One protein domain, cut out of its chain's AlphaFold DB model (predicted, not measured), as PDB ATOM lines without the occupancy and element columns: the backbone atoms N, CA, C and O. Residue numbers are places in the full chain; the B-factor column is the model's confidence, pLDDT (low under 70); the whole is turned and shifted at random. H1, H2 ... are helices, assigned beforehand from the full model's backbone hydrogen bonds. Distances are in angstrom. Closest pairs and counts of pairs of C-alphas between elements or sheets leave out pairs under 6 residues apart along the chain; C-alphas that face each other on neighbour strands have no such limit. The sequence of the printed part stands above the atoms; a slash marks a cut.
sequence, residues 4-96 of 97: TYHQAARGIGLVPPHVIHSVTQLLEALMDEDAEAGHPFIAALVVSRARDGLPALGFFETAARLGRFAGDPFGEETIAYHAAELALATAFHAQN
ATOM      1  N   THR A   4     133.039  98.071  69.370       84.69
ATOM      2  CA  THR A   4     131.663  97.904  68.893       84.69
ATOM      3  C   THR A   4     130.863  97.002  69.828       84.69
ATOM      4  O   THR A   4     131.432  96.084  70.414       84.69
ATOM      5  N   TYR A   5     129.536  97.164  69.893       80.25
ATOM      6  CA  TYR A   5     128.649  96.231  70.618       80.25
ATOM      7  C   TYR A   5     128.928  94.756  70.297       80.25
ATOM      8  O   TYR A   5     128.909  93.905  71.178       80.25
ATOM      9  N   HIS A   6     129.252  94.450  69.039       75.75
ATOM     10  CA  HIS A   6     129.611  93.098  68.620       75.75
ATOM     11  C   HIS A   6     130.976  92.635  69.167       75.75
ATOM     12  O   HIS A   6     131.146  91.462  69.490       75.75
ATOM     13  N   GLN A   7     131.960  93.533  69.282       79.94
ATOM     14  CA  GLN A   7     133.240  93.222  69.928       79.94
ATOM     15  C   GLN A   7     133.078  93.050  71.439       79.94
ATOM     16  O   GLN A   7     133.617  92.088  71.977       79.94
ATOM     17  N   ALA A   8     132.301  93.917  72.095       79.38
ATOM     18  CA  ALA A   8     131.970  93.785  73.511       79.38
ATOM     19  C   ALA A   8     131.278  92.439  73.776       79.38
ATOM     20  O   ALA A   8     131.756  91.645  74.577       79.38
ATOM     21  N   ALA A   9     130.238  92.116  73.002       76.69
ATOM     22  CA  ALA A   9     129.549  90.831  73.058       76.69
ATOM     23  C   ALA A   9     130.484  89.623  72.931       76.69
ATOM     24  O   ALA A   9     130.383  88.674  73.707       76.69
ATOM     25  N   ARG A  10     131.400  89.660  71.953       77.50
ATOM     26  CA  ARG A  10     132.394  88.596  71.769       77.50
ATOM     27  C   ARG A  10     133.355  88.492  72.947       77.50
ATOM     28  O   ARG A  10     133.688  87.376  73.320       77.50
ATOM     29  N   GLY A  11     133.781  89.618  73.519       71.50
ATOM     30  CA  GLY A  11     134.647  89.641  74.699       71.50
ATOM     31  C   GLY A  11     133.990  89.019  75.933       71.50
ATOM     32  O   GLY A  11     134.663  88.348  76.704       71.50
ATOM     33  N   ILE A  12     132.671  89.178  76.073       70.19
ATOM     34  CA  ILE A  12     131.878  88.634  77.187       70.19
ATOM     35  C   ILE A  12     131.444  87.174  76.919       70.19
ATOM     36  O   ILE A  12     130.956  86.486  77.809       70.19
ATOM     37  N   GLY A  13     131.621  86.666  75.693       69.44
ATOM     38  CA  GLY A  13     131.209  85.310  75.316       69.44
ATOM     39  C   GLY A  13     129.699  85.146  75.112       69.44
ATOM     40  O   GLY A  13     129.191  84.026  75.160       69.44
ATOM     41  N   LEU A  14     128.969  86.240  74.872       68.12
ATOM     42  CA  LEU A  14     127.527  86.196  74.631       68.12
ATOM     43  C   LEU A  14     127.227  85.582  73.257       68.12
ATOM     44  O   LEU A  14     127.669  86.083  72.219       68.12
ATOM     45  N   VAL A  15     126.441  84.506  73.257       58.16
ATOM     46  CA  VAL A  15     125.970  83.803  72.056       58.16
ATOM     47  C   VAL A  15     124.519  84.194  71.745       58.16
ATOM     48  O   VAL A  15     123.738  84.407  72.670       58.16
ATOM     49  N   PRO A  16     124.127  84.311  70.461       54.94
ATOM     50  CA  PRO A  16     122.740  84.580  70.074       54.94
ATOM     51  C   PRO A  16     121.756  83.527  70.613       54.94
ATOM     52  O   PRO A  16     122.152  82.367  70.748       54.94
ATOM     53  N   PRO A  17     120.466  83.876  70.818       58.00
ATOM     54  CA  PRO A  17     119.789  85.141  70.478       58.00
ATOM     55  C   PRO A  17     119.841  86.210  71.600       58.00
ATOM     56  O   PRO A  17     120.102  85.892  72.748       58.00
ATOM     57  N   HIS A  18     119.571  87.484  71.268       66.38
ATOM     58  CA  HIS A  18     119.498  88.655  72.186       66.38
ATOM     59  C   HIS A  18     120.806  89.294  72.688       66.38
ATOM     60  O   HIS A  18     120.783  90.089  73.625       66.38
ATOM     61  N   VAL A  19     121.924  89.071  71.994       73.81
ATOM     62  CA  VAL A  19     123.242  89.638  72.342       73.81
ATOM     63  C   VAL A  19     123.220  91.146  72.637       73.81
ATOM     64  O   VAL A  19     123.833  91.582  73.604       73.81
ATOM     65  N   ILE A  20     122.507  91.955  71.843       74.62
ATOM     66  CA  ILE A  20     122.475  93.412  72.057       74.62
ATOM     67  C   ILE A  20     121.794  93.771  73.377       74.62
ATOM     68  O   ILE A  20     122.323  94.596  74.109       74.62
ATOM     69  N   HIS A  21     120.671  93.130  73.704       76.19
ATOM     70  CA  HIS A  21     119.951  93.417  74.943       76.19
ATOM     71  C   HIS A  21     120.788  93.033  76.168       76.19
ATOM     72  O   HIS A  21     120.934  93.840  77.078       76.19
ATOM     73  N   SER A  22     121.425  91.855  76.146       80.19
ATOM     74  CA  SER A  22     122.321  91.424  77.225       80.19
ATOM     75  C   SER A  22     123.523  92.354  77.399       80.19
ATOM     76  O   SER A  22     123.875  92.683  78.527       80.19
ATOM     77  N   VAL A  23     124.139  92.810  76.300       81.12
ATOM     78  CA  VAL A  23     125.241  93.785  76.376       81.12
ATOM     79  C   VAL A  23     124.747  95.113  76.938       81.12
ATOM     80  O   VAL A  23     125.420  95.678  77.789       81.12
ATOM     81  N   THR A  24     123.581  95.604  76.512       81.00
ATOM     82  CA  THR A  24     123.002  96.836  77.061       81.00
ATOM     83  C   THR A  24     122.783  96.721  78.564       81.00
ATOM     84  O   THR A  24     123.291  97.565  79.287       81.00
ATOM     85  N   GLN A  25     122.144  95.655  79.052       83.31
ATOM     86  CA  GLN A  25     121.930  95.472  80.492       83.31
ATOM     87  C   GLN A  25     123.243  95.407  81.283       83.31
ATOM     88  O   GLN A  25     123.339  95.971  82.369       83.31
ATOM     89  N   LEU A  26     124.267  94.742  80.737       84.88
ATOM     90  CA  LEU A  26     125.577  94.685  81.381       84.88
ATOM     91  C   LEU A  26     126.229  96.073  81.447       84.88
ATOM     92  O   LEU A  26     126.804  96.436  82.466       84.88
ATOM     93  N   LEU A  27     126.128  96.853  80.368       86.19
ATOM     94  CA  LEU A  27     126.648  98.219  80.332       86.19
ATOM     95  C   LEU A  27     125.910  99.125  81.312       86.19
ATOM     96  O   LEU A  27     126.556  99.920  81.976       86.19
ATOM     97  N   GLU A  28     124.591  98.996  81.432       87.94
ATOM     98  CA  GLU A  28     123.802  99.762  82.400       87.94
ATOM     99  C   GLU A  28     124.205  99.439  83.842       87.94
ATOM    100  O   GLU A  28     124.324 100.355  84.649       87.94
ATOM    101  N   ALA A  29     124.467  98.165  84.153       87.31
ATOM    102  CA  ALA A  29     124.977  97.763  85.463       87.31
ATOM    103  C   ALA A  29     126.382  98.333  85.733       87.31
ATOM    104  O   ALA A  29     126.629  98.861  86.811       87.31
ATOM    105  N   LEU A  30     127.278  98.294  84.739       87.06
ATOM    106  CA  LEU A  30     128.611  98.901  84.844       87.06
ATOM    107  C   LEU A  30     128.543 100.420  85.023       87.06
ATOM    108  O   LEU A  30     129.323 100.979  85.781       87.06
ATOM    109  N   MET A  31     127.605 101.091  84.352       90.44
ATOM    110  CA  MET A  31     127.389 102.527  84.532       90.44
ATOM    111  C   MET A  31     126.943 102.867  85.953       90.44
ATOM    112  O   MET A  31     127.319 103.918  86.456       90.44
ATOM    113  N   ASP A  32     126.154 102.004  86.592       89.50
ATOM    114  CA  ASP A  32     125.759 102.169  87.993       89.50
ATOM    115  C   ASP A  32     127.001 102.119  88.903       89.50
ATOM    116  O   ASP A  32     127.256 103.063  89.650       89.50
ATOM    117  N   GLU A  33     127.856 101.103  88.728       89.44
ATOM    118  CA  GLU A  33     129.118 100.982  89.475       89.44
ATOM    119  C   GLU A  33     130.079 102.153  89.210       89.44
ATOM    120  O   GLU A  33     130.646 102.723  90.144       89.44
ATOM    121  N   ASP A  34     130.248 102.558  87.948       89.00
ATOM    122  CA  ASP A  34     131.070 103.710  87.564       89.00
ATOM    123  C   ASP A  34     130.517 105.012  88.174       89.00
ATOM    124  O   ASP A  34     131.275 105.888  88.605       89.00
ATOM    125  N   ALA A  35     129.189 105.162  88.239       88.88
ATOM    126  CA  ALA A  35     128.554 106.320  88.855       88.88
ATOM    127  C   ALA A  35     128.810 106.368  90.363       88.88
ATOM    128  O   ALA A  35     129.210 107.430  90.854       88.88
ATOM    129  N   GLU A  36     128.639 105.245  91.067       87.94
ATOM    130  CA  GLU A  36     128.925 105.125  92.501       87.94
ATOM    131  C   GLU A  36     130.409 105.360  92.813       87.94
ATOM    132  O   GLU A  36     130.742 106.062  93.767       87.94
ATOM    133  N   ALA A  37     131.310 104.839  91.977       86.50
ATOM    134  CA  ALA A  37     132.752 105.007  92.136       86.50
ATOM    135  C   ALA A  37     133.266 106.397  91.711       86.50
ATOM    136  O   ALA A  37     134.425 106.731  91.958       86.50
ATOM    137  N   GLY A  38     132.433 107.223  91.067       85.75
ATOM    138  CA  GLY A  38     132.868 108.515  90.529       85.75
ATOM    139  C   GLY A  38     133.747 108.398  89.276       85.75
ATOM    140  O   GLY A  38     134.436 109.353  88.918       85.75
ATOM    141  N   HIS A  39     133.740 107.243  88.615       87.94
ATOM    142  CA  HIS A  39     134.507 106.969  87.407       87.94
ATOM    143  C   HIS A  39     133.746 107.396  86.137       87.94
ATOM    144  O   HIS A  39     132.514 107.535  86.157       87.94
ATOM    145  N   PRO A  40     134.466 107.651  85.026       87.88
ATOM    146  CA  PRO A  40     133.841 107.849  83.725       87.88
ATOM    147  C   PRO A  40     133.267 106.534  83.201       87.88
ATOM    148  O   PRO A  40     133.839 105.469  83.418       87.88
ATOM    149  N   PHE A  41     132.164 106.618  82.461       89.88
ATOM    150  CA  PHE A  41     131.455 105.425  82.013       89.88
ATOM    151  C   PHE A  41     132.253 104.630  80.983       89.88
ATOM    152  O   PHE A  41     132.421 105.066  79.838       89.88
ATOM    153  N   ILE A  42     132.635 103.396  81.328       85.81
ATOM    154  CA  ILE A  42     133.262 102.476  80.366       85.81
ATOM    155  C   ILE A  42     132.323 102.187  79.188       85.81
ATOM    156  O   ILE A  42     132.759 101.972  78.054       85.81
ATOM    157  N   ALA A  43     131.011 102.277  79.430       87.69
ATOM    158  CA  ALA A  43     129.983 102.118  78.415       87.69
ATOM    159  C   ALA A  43     130.059 103.156  77.281       87.69
ATOM    160  O   ALA A  43     129.646 102.846  76.165       87.69
ATOM    161  N   ALA A  44     130.669 104.328  77.503       88.88
ATOM    162  CA  ALA A  44     130.896 105.323  76.451       88.88
ATOM    163  C   ALA A  44     131.877 104.829  75.369       88.88
ATOM    164  O   ALA A  44     131.825 105.286  74.223       88.88
ATOM    165  N   LEU A  45     132.745 103.863  75.697       87.25
ATOM    166  CA  LEU A  45     133.642 103.217  74.735       87.25
ATOM    167  C   LEU A  45     132.894 102.242  73.820       87.25
ATOM    168  O   LEU A  45     133.410 101.920  72.744       87.25
ATOM    169  N   VAL A  46     131.708 101.769  74.225       87.50
ATOM    170  CA  VAL A  46     130.913 100.800  73.465       87.50
ATOM    171  C   VAL A  46     129.967 101.519  72.509       87.50
ATOM    172  O   VAL A  46     128.929 102.054  72.885       87.50
ATOM    173  N   VAL A  47     130.321 101.490  71.230       87.19
ATOM    174  CA  VAL A  47     129.642 102.250  70.178       87.19
ATOM    175  C   VAL A  47     128.951 101.345  69.167       87.19
ATOM    176  O   VAL A  47     129.358 100.205  68.914       87.19
ATOM    177  N   SER A  48     127.898 101.848  68.527       81.12
ATOM    178  CA  SER A  48     127.258 101.162  67.406       81.12
ATOM    179  C   SER A  48     127.720 101.749  66.079       81.12
ATOM    180  O   SER A  48     127.495 102.924  65.801       81.12
ATOM    181  N   ARG A  49     128.278 100.916  65.190       77.06
ATOM    182  CA  ARG A  49     128.553 101.339  63.800       77.06
ATOM    183  C   ARG A  49     127.291 101.745  63.045       77.06
ATOM    184  O   ARG A  49     127.380 102.538  62.123       77.06
ATOM    185  N   ALA A  50     126.135 101.197  63.416       76.06
ATOM    186  CA  ALA A  50     124.873 101.507  62.753       76.06
ATOM    187  C   ALA A  50     124.302 102.879  63.154       76.06
ATOM    188  O   ALA A  50     123.421 103.384  62.468       76.06
ATOM    189  N   ARG A  51     124.785 103.476  64.255       73.50
ATOM    190  CA  ARG A  51     124.346 104.788  64.764       73.50
ATOM    191  C   ARG A  51     125.449 105.839  64.660       73.50
ATOM    192  O   ARG A  51     125.621 106.629  65.577       73.50
ATOM    193  N   ASP A  52     126.244 105.785  63.595       76.00
ATOM    194  CA  ASP A  52     127.347 106.731  63.371       76.00
ATOM    195  C   ASP A  52     128.413 106.739  64.490       76.00
ATOM    196  O   ASP A  52     129.089 107.726  64.742       76.00
ATOM    197  N   GLY A  53     128.578 105.617  65.203       78.06
ATOM    198  CA  GLY A  53     129.518 105.538  66.322       78.06
ATOM    199  C   GLY A  53     128.968 106.059  67.650       78.06
ATOM    200  O   GLY A  53     129.739 106.199  68.595       78.06
ATOM    201  N   LEU A  54     127.655 106.278  67.761       82.62
ATOM    202  CA  LEU A  54     127.002 106.589  69.031       82.62
ATOM    203  C   LEU A  54     126.625 105.317  69.816       82.62
ATOM    204  O   LEU A  54     126.337 104.265  69.218       82.62
ATOM    205  N   PRO A  55     126.600 105.392  71.160       84.69
ATOM    206  CA  PRO A  55     126.089 104.324  72.008       84.69
ATOM    207  C   PRO A  55     124.570 104.149  71.834       84.69
ATOM    208  O   PRO A  55     123.875 104.934  71.175       84.69
ATOM    209  N   ALA A  56     124.030 103.051  72.362       83.19
ATOM    210  CA  ALA A  56     122.593 102.778  72.341       83.19
ATOM    211  C   ALA A  56     121.815 103.803  73.183       83.19
ATOM    212  O   ALA A  56     122.369 104.429  74.077       83.19
ATOM    213  N   LEU A  57     120.516 103.960  72.913       81.94
ATOM    214  CA  LEU A  57     119.659 104.901  73.643       81.94
ATOM    215  C   LEU A  57     119.678 104.651  75.163       81.94
ATOM    216  O   LEU A  57     119.811 105.606  75.921       81.94
ATOM    217  N   GLY A  58     119.674 103.378  75.580       83.06
ATOM    218  CA  GLY A  58     119.728 102.982  76.995       83.06
ATOM    219  C   GLY A  58     120.938 103.523  77.765       83.06
ATOM    220  O   GLY A  58     120.851 103.734  78.971       83.06
ATOM    221  N   PHE A  59     122.041 103.846  77.073       87.06
ATOM    222  CA  PHE A  59     123.173 104.553  77.680       87.06
ATOM    223  C   PHE A  59     122.765 105.960  78.128       87.06
ATOM    224  O   PHE A  59     122.975 106.323  79.279       87.06
ATOM    225  N   PHE A  60     122.144 106.748  77.249       87.69
ATOM    226  CA  PHE A  60     121.729 108.114  77.578       87.69
ATOM    227  C   PHE A  60     120.591 108.128  78.603       87.69
ATOM    228  O   PHE A  60     120.600 108.959  79.506       87.69
ATOM    229  N   GLU A  61     119.659 107.174  78.519       88.12
ATOM    230  CA  GLU A  61     118.600 106.998  79.522       88.12
ATOM    231  C   GLU A  61     119.181 106.666  80.903       88.12
ATOM    232  O   GLU A  61     118.765 107.237  81.911       88.12
ATOM    233  N   THR A  62     120.184 105.786  80.963       88.50
ATOM    234  CA  THR A  62     120.851 105.422  82.219       88.50
ATOM    235  C   THR A  62     121.714 106.562  82.750       88.50
ATOM    236  O   THR A  62     121.629 106.878  83.932       88.50
ATOM    237  N   ALA A  63     122.469 107.257  81.896       89.00
ATOM    238  CA  ALA A  63     123.225 108.446  82.290       89.00
ATOM    239  C   ALA A  63     122.307 109.550  82.844       89.00
ATOM    240  O   ALA A  63     122.664 110.211  83.822       89.00
ATOM    241  N   ALA A  64     121.113 109.718  82.265       88.75
ATOM    242  CA  ALA A  64     120.105 110.641  82.775       88.75
ATOM    243  C   ALA A  64     119.537 110.192  84.123       88.75
ATOM    244  O   ALA A  64     119.452 110.988  85.057       88.75
ATOM    245  N   ARG A  65     119.223 108.898  84.266       88.75
ATOM    246  CA  ARG A  65     118.764 108.305  85.533       88.75
ATOM    247  C   ARG A  65     119.790 108.468  86.658       88.75
ATOM    248  O   ARG A  65     119.403 108.724  87.792       88.75
ATOM    249  N   LEU A  66     121.078 108.358  86.335       86.69
ATOM    250  CA  LEU A  66     122.203 108.538  87.259       86.69
ATOM    251  C   LEU A  66     122.550 110.018  87.513       86.69
ATOM    252  O   LEU A  66     123.480 110.315  88.258       86.69
ATOM    253  N   GLY A  67     121.833 110.961  86.889       86.75
ATOM    254  CA  GLY A  67     122.057 112.400  87.045       86.75
ATOM    255  C   GLY A  67     123.345 112.922  86.397       86.75
ATOM    256  O   GLY A  67     123.761 114.042  86.683       86.75
ATOM    257  N   ARG A  68     123.990 112.127  85.534       84.62
ATOM    258  CA  ARG A  68     125.221 112.487  84.803       84.62
ATOM    259  C   ARG A  68     124.929 113.178  83.472       84.62
ATOM    260  O   ARG A  68     125.739 113.982  83.017       84.62
ATOM    261  N   PHE A  69     123.766 112.911  82.880       85.06
ATOM    262  CA  PHE A  69     123.283 113.567  81.666       85.06
ATOM    263  C   PHE A  69     121.972 114.313  81.945       85.06
ATOM    264  O   PHE A  69     121.048 113.754  82.524       85.06
ATOM    265  N   ALA A  70     121.885 115.583  81.550       80.69
ATOM    266  CA  ALA A  70     120.699 116.420  81.781       80.69
ATOM    267  C   ALA A  70     119.950 116.801  80.488       80.69
ATOM    268  O   ALA A  70     118.941 117.500  80.561       80.69
ATOM    269  N   GLY A  71     120.457 116.379  79.326       80.00
ATOM    270  CA  GLY A  71     119.870 116.684  78.023       80.00
ATOM    271  C   GLY A  71     118.814 115.668  77.591       80.00
ATOM    272  O   GLY A  71     118.545 114.674  78.271       80.00
ATOM    273  N   ASP A  72     118.232 115.902  76.417       80.56
ATOM    274  CA  ASP A  72     117.312 114.943  75.810       80.56
ATOM    275  C   ASP A  72     118.090 113.745  75.221       80.56
ATOM    276  O   ASP A  72     119.025 113.954  74.443       80.56
ATOM    277  N   PRO A  73     117.741 112.482  75.544       77.00
ATOM    278  CA  PRO A  73     118.451 111.294  75.054       77.00
ATOM    279  C   PRO A  73     118.258 111.024  73.548       77.00
ATOM    280  O   PRO A  73     118.909 110.137  72.989       77.00
ATOM    281  N   PHE A  74     117.398 111.790  72.874       77.50
ATOM    282  CA  PHE A  74     117.252 111.847  71.418       77.50
ATOM    283  C   PHE A  74     117.774 113.163  70.821       77.50
ATOM    284  O   PHE A  74     117.791 113.313  69.598       77.50
ATOM    285  N   GLY A  75     118.210 114.103  71.660       81.25
ATOM    286  CA  GLY A  75     118.736 115.396  71.261       81.25
ATOM    287  C   GLY A  75     120.165 115.322  70.727       81.25
ATOM    288  O   GLY A  75     120.934 114.404  71.010       81.25
ATOM    289  N   GLU A  76     120.553 116.346  69.979       82.50
ATOM    290  CA  GLU A  76     121.921 116.548  69.481       82.50
ATOM    291  C   GLU A  76     122.964 116.695  70.609       82.50
ATOM    292  O   GLU A  76     124.140 116.381  70.418       82.50
ATOM    293  N   GLU A  77     122.525 117.065  71.817       85.56
ATOM    294  CA  GLU A  77     123.346 117.123  73.034       85.56
ATOM    295  C   GLU A  77     123.993 115.773  73.378       85.56
ATOM    296  O   GLU A  77     125.085 115.734  73.949       85.56
ATOM    297  N   THR A  78     123.363 114.662  72.980       86.62
ATOM    298  CA  THR A  78     123.901 113.306  73.169       86.62
ATOM    299  C   THR A  78     125.252 113.110  72.493       86.62
ATOM    300  O   THR A  78     126.101 112.397  73.025       86.62
ATOM    301  N   ILE A  79     125.492 113.776  71.359       86.44
ATOM    302  CA  ILE A  79     126.754 113.698  70.615       86.44
ATOM    303  C   ILE A  79     127.860 114.399  71.402       86.44
ATOM    304  O   ILE A  79     128.935 113.835  71.606       86.44
ATOM    305  N   ALA A  80     127.593 115.621  71.869       87.69
ATOM    306  CA  ALA A  80     128.553 116.399  72.647       87.69
ATOM    307  C   ALA A  80     128.874 115.713  73.983       87.69
ATOM    308  O   ALA A  80     130.044 115.596  74.353       87.69
ATOM    309  N   TYR A  81     127.847 115.201  74.666       88.81
ATOM    310  CA  TYR A  81     128.009 114.440  75.899       88.81
ATOM    311  C   TYR A  81     128.806 113.152  75.670       88.81
ATOM    312  O   TYR A  81     129.781 112.905  76.379       88.81
ATOM    313  N   HIS A  82     128.461 112.364  74.645       89.56
ATOM    314  CA  HIS A  82     129.194 111.140  74.314       89.56
ATOM    315  C   HIS A  82     130.657 111.423  73.988       89.56
ATOM    316  O   HIS A  82     131.524 110.715  74.487       89.56
ATOM    317  N   ALA A  83     130.955 112.469  73.214       88.38
ATOM    318  CA  ALA A  83     132.329 112.838  72.890       88.38
ATOM    319  C   ALA A  83     133.144 113.213  74.141       88.38
ATOM    320  O   ALA A  83     134.296 112.790  74.272       88.38
ATOM    321  N   ALA A  84     132.549 113.969  75.070       89.75
ATOM    322  CA  ALA A  84     133.184 114.331  76.334       89.75
ATOM    323  C   ALA A  84     133.433 113.099  77.220       89.75
ATOM    324  O   ALA A  84     134.555 112.882  77.678       89.75
ATOM    325  N   GLU A  85     132.416 112.254  77.398       90.06
ATOM    326  CA  GLU A  85     132.505 111.038  78.213       90.06
ATOM    327  C   GLU A  85     133.494 110.029  77.609       90.06
ATOM    328  O   GLU A  85     134.305 109.430  78.311       90.06
ATOM    329  N   LEU A  86     133.514 109.895  76.280       89.69
ATOM    330  CA  LEU A  86     134.457 109.043  75.561       89.69
ATOM    331  C   LEU A  86     135.908 109.490  75.771       89.69
ATOM    332  O   LEU A  86     136.799 108.643  75.904       89.69
ATOM    333  N   ALA A  87     136.163 110.801  75.788       89.06
ATOM    334  CA  ALA A  87     137.488 111.345  76.061       89.06
ATOM    335  C   ALA A  87     137.929 111.035  77.499       89.06
ATOM    336  O   ALA A  87     139.056 110.579  77.699       89.06
ATOM    337  N   LEU A  88     137.031 111.205  78.477       89.31
ATOM    338  CA  LEU A  88     137.290 110.879  79.883       89.31
ATOM    339  C   LEU A  88     137.551 109.383  80.080       89.31
ATOM    340  O   LEU A  88     138.581 109.016  80.640       89.31
ATOM    341  N   ALA A  89     136.680 108.519  79.556       88.25
ATOM    342  CA  ALA A  89     136.833 107.069  79.638       88.25
ATOM    343  C   ALA A  89     138.124 106.600  78.950       88.25
ATOM    344  O   ALA A  89     138.872 105.786  79.491       88.25
ATOM    345  N   THR A  90     138.449 107.162  77.779       86.81
ATOM    346  CA  THR A  90     139.707 106.850  77.086       86.81
ATOM    347  C   THR A  90     140.918 107.272  77.915       86.81
ATOM    348  O   THR A  90     141.866 106.499  78.023       86.81
ATOM    349  N   ALA A  91     140.906 108.467  78.508       87.31
ATOM    350  CA  ALA A  91     142.003 108.949  79.343       87.31
ATOM    351  C   ALA A  91     142.152 108.132  80.635       87.31
ATOM    352  O   ALA A  91     143.272 107.870  81.067       87.31
ATOM    353  N   PHE A  92     141.042 107.705  81.238       85.94
ATOM    354  CA  PHE A  92     141.036 106.876  82.440       85.94
ATOM    355  C   PHE A  92     141.641 105.491  82.178       85.94
ATOM    356  O   PHE A  92     142.566 105.079  82.875       85.94
ATOM    357  N   HIS A  93     141.211 104.815  81.110       78.38
ATOM    358  CA  HIS A  93     141.753 103.505  80.734       78.38
ATOM    359  C   HIS A  93     143.157 103.566  80.120       78.38
ATOM    360  O   HIS A  93     143.892 102.590  80.188       78.38
ATOM    361  N   ALA A  94     143.576 104.704  79.559       77.69
ATOM    362  CA  ALA A  94     144.964 104.889  79.136       77.69
ATOM    363  C   ALA A  94     145.948 104.955  80.322       77.69
ATOM    364  O   ALA A  94     147.139 104.721  80.133       77.69
ATOM    365  N   GLN A  95     145.465 105.283  81.526       63.59
ATOM    366  CA  GLN A  95     146.278 105.423  82.740       63.59
ATOM    367  C   GLN A  95     146.301 104.159  83.619       63.59
ATOM    368  O   GLN A  95     147.159 104.061  84.491       63.59
ATOM    369  N   ASN A  96     145.413 103.192  83.372       49.03
ATOM    370  CA  ASN A  96     145.366 101.889  84.047       49.03
ATOM    371  C   ASN A  96     145.401 100.758  82.995       49.03
ATOM    372  O   ASN A  96     144.332 100.349  82.532       49.03
TER     373      ASN A  96
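Overview. This is residues 4 to 96 of the 97 residues of an uncharacterized protein of Rhodobacteraceae bacterium (UniProt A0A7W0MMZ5). Two long helices, H2 and H5, stand apart with the short helix H3 packed between them near the middle of the domain. H4 packs side by side with H2, while H1 sits across the beginning of H2, at the edge of the domain. The printed part has 93 residues with five named helices, in the order H1, H2, H3, H4, H5, and no named strand; the class is all helix, with 59 of the 93 residues in helices. The whole is compact, with a radius of gyration of the C-alphas of 12.7 A and spans of 34 by 32 by 22 A.

Arrangement. H1, residues 5 to 12, touches H2, residues 19 to 37, and their lines are about perpendicular at 76 degrees. The closest C-alphas are those of Ala 9 and Val 23, 6.2 A apart, and H2 touches H1 with residues 19 to 23 alone. H2 is the hub, touching three other helices. With residues 27 to 34 alone it touches H3, residues 42 to 45; the closest C-alphas, of Leu 27 and Ala 43, are 5.5 A apart. With residues 24 to 31 alone H2 touches H4, residues 57 to 65, at a shallow tilt of 24 degrees, the same way; the closest C-alphas, of Glu 28 and Thr 62, are 6.4 A apart. H3 also touches H5, residues 77 to 95, and H5 touches H3 with residues 82 to 90 alone; the closest C-alphas, of Ala 44 and Leu 86, are 5.2 A apart. H4 and H5 are close but not clearly touching, about perpendicular at 84 degrees, with the C-alphas of Phe 60 and Thr 78 closest at 7.1 A. H2 and H5 are apart, and H1 is apart from H3, H4 and H5. In H1, H2, H4 and H5 every O i to N i+4 pair is within hydrogen-bond range; H3 is too short for such a pair, and its one O i to N i+3 pair is within range.

Along the chain. H1 begins at C-alpha 5, (128.649, 96.231, 70.618), and measures 10.5 A from first to last C-alpha. H2 measures 26.8 A and ends at C-alpha 37, (132.752, 105.007, 92.136). H3 has four residues, and H4 measures 12.4 A. H5 measures 27.5 A and ends at C-alpha 95, (146.278, 105.423, 82.740).

Size, cuts and confidence. The two C-alphas farthest apart are those of Pro 17 and Gln 95, at 35.5 A. The printed part has no cut. The links from H3 to H4 and from H4 to H5 are long, with 11 residues each. Mean pLDDT of the printed part is 82.0; residues 13 to 18 and 95 to 96 are under 70.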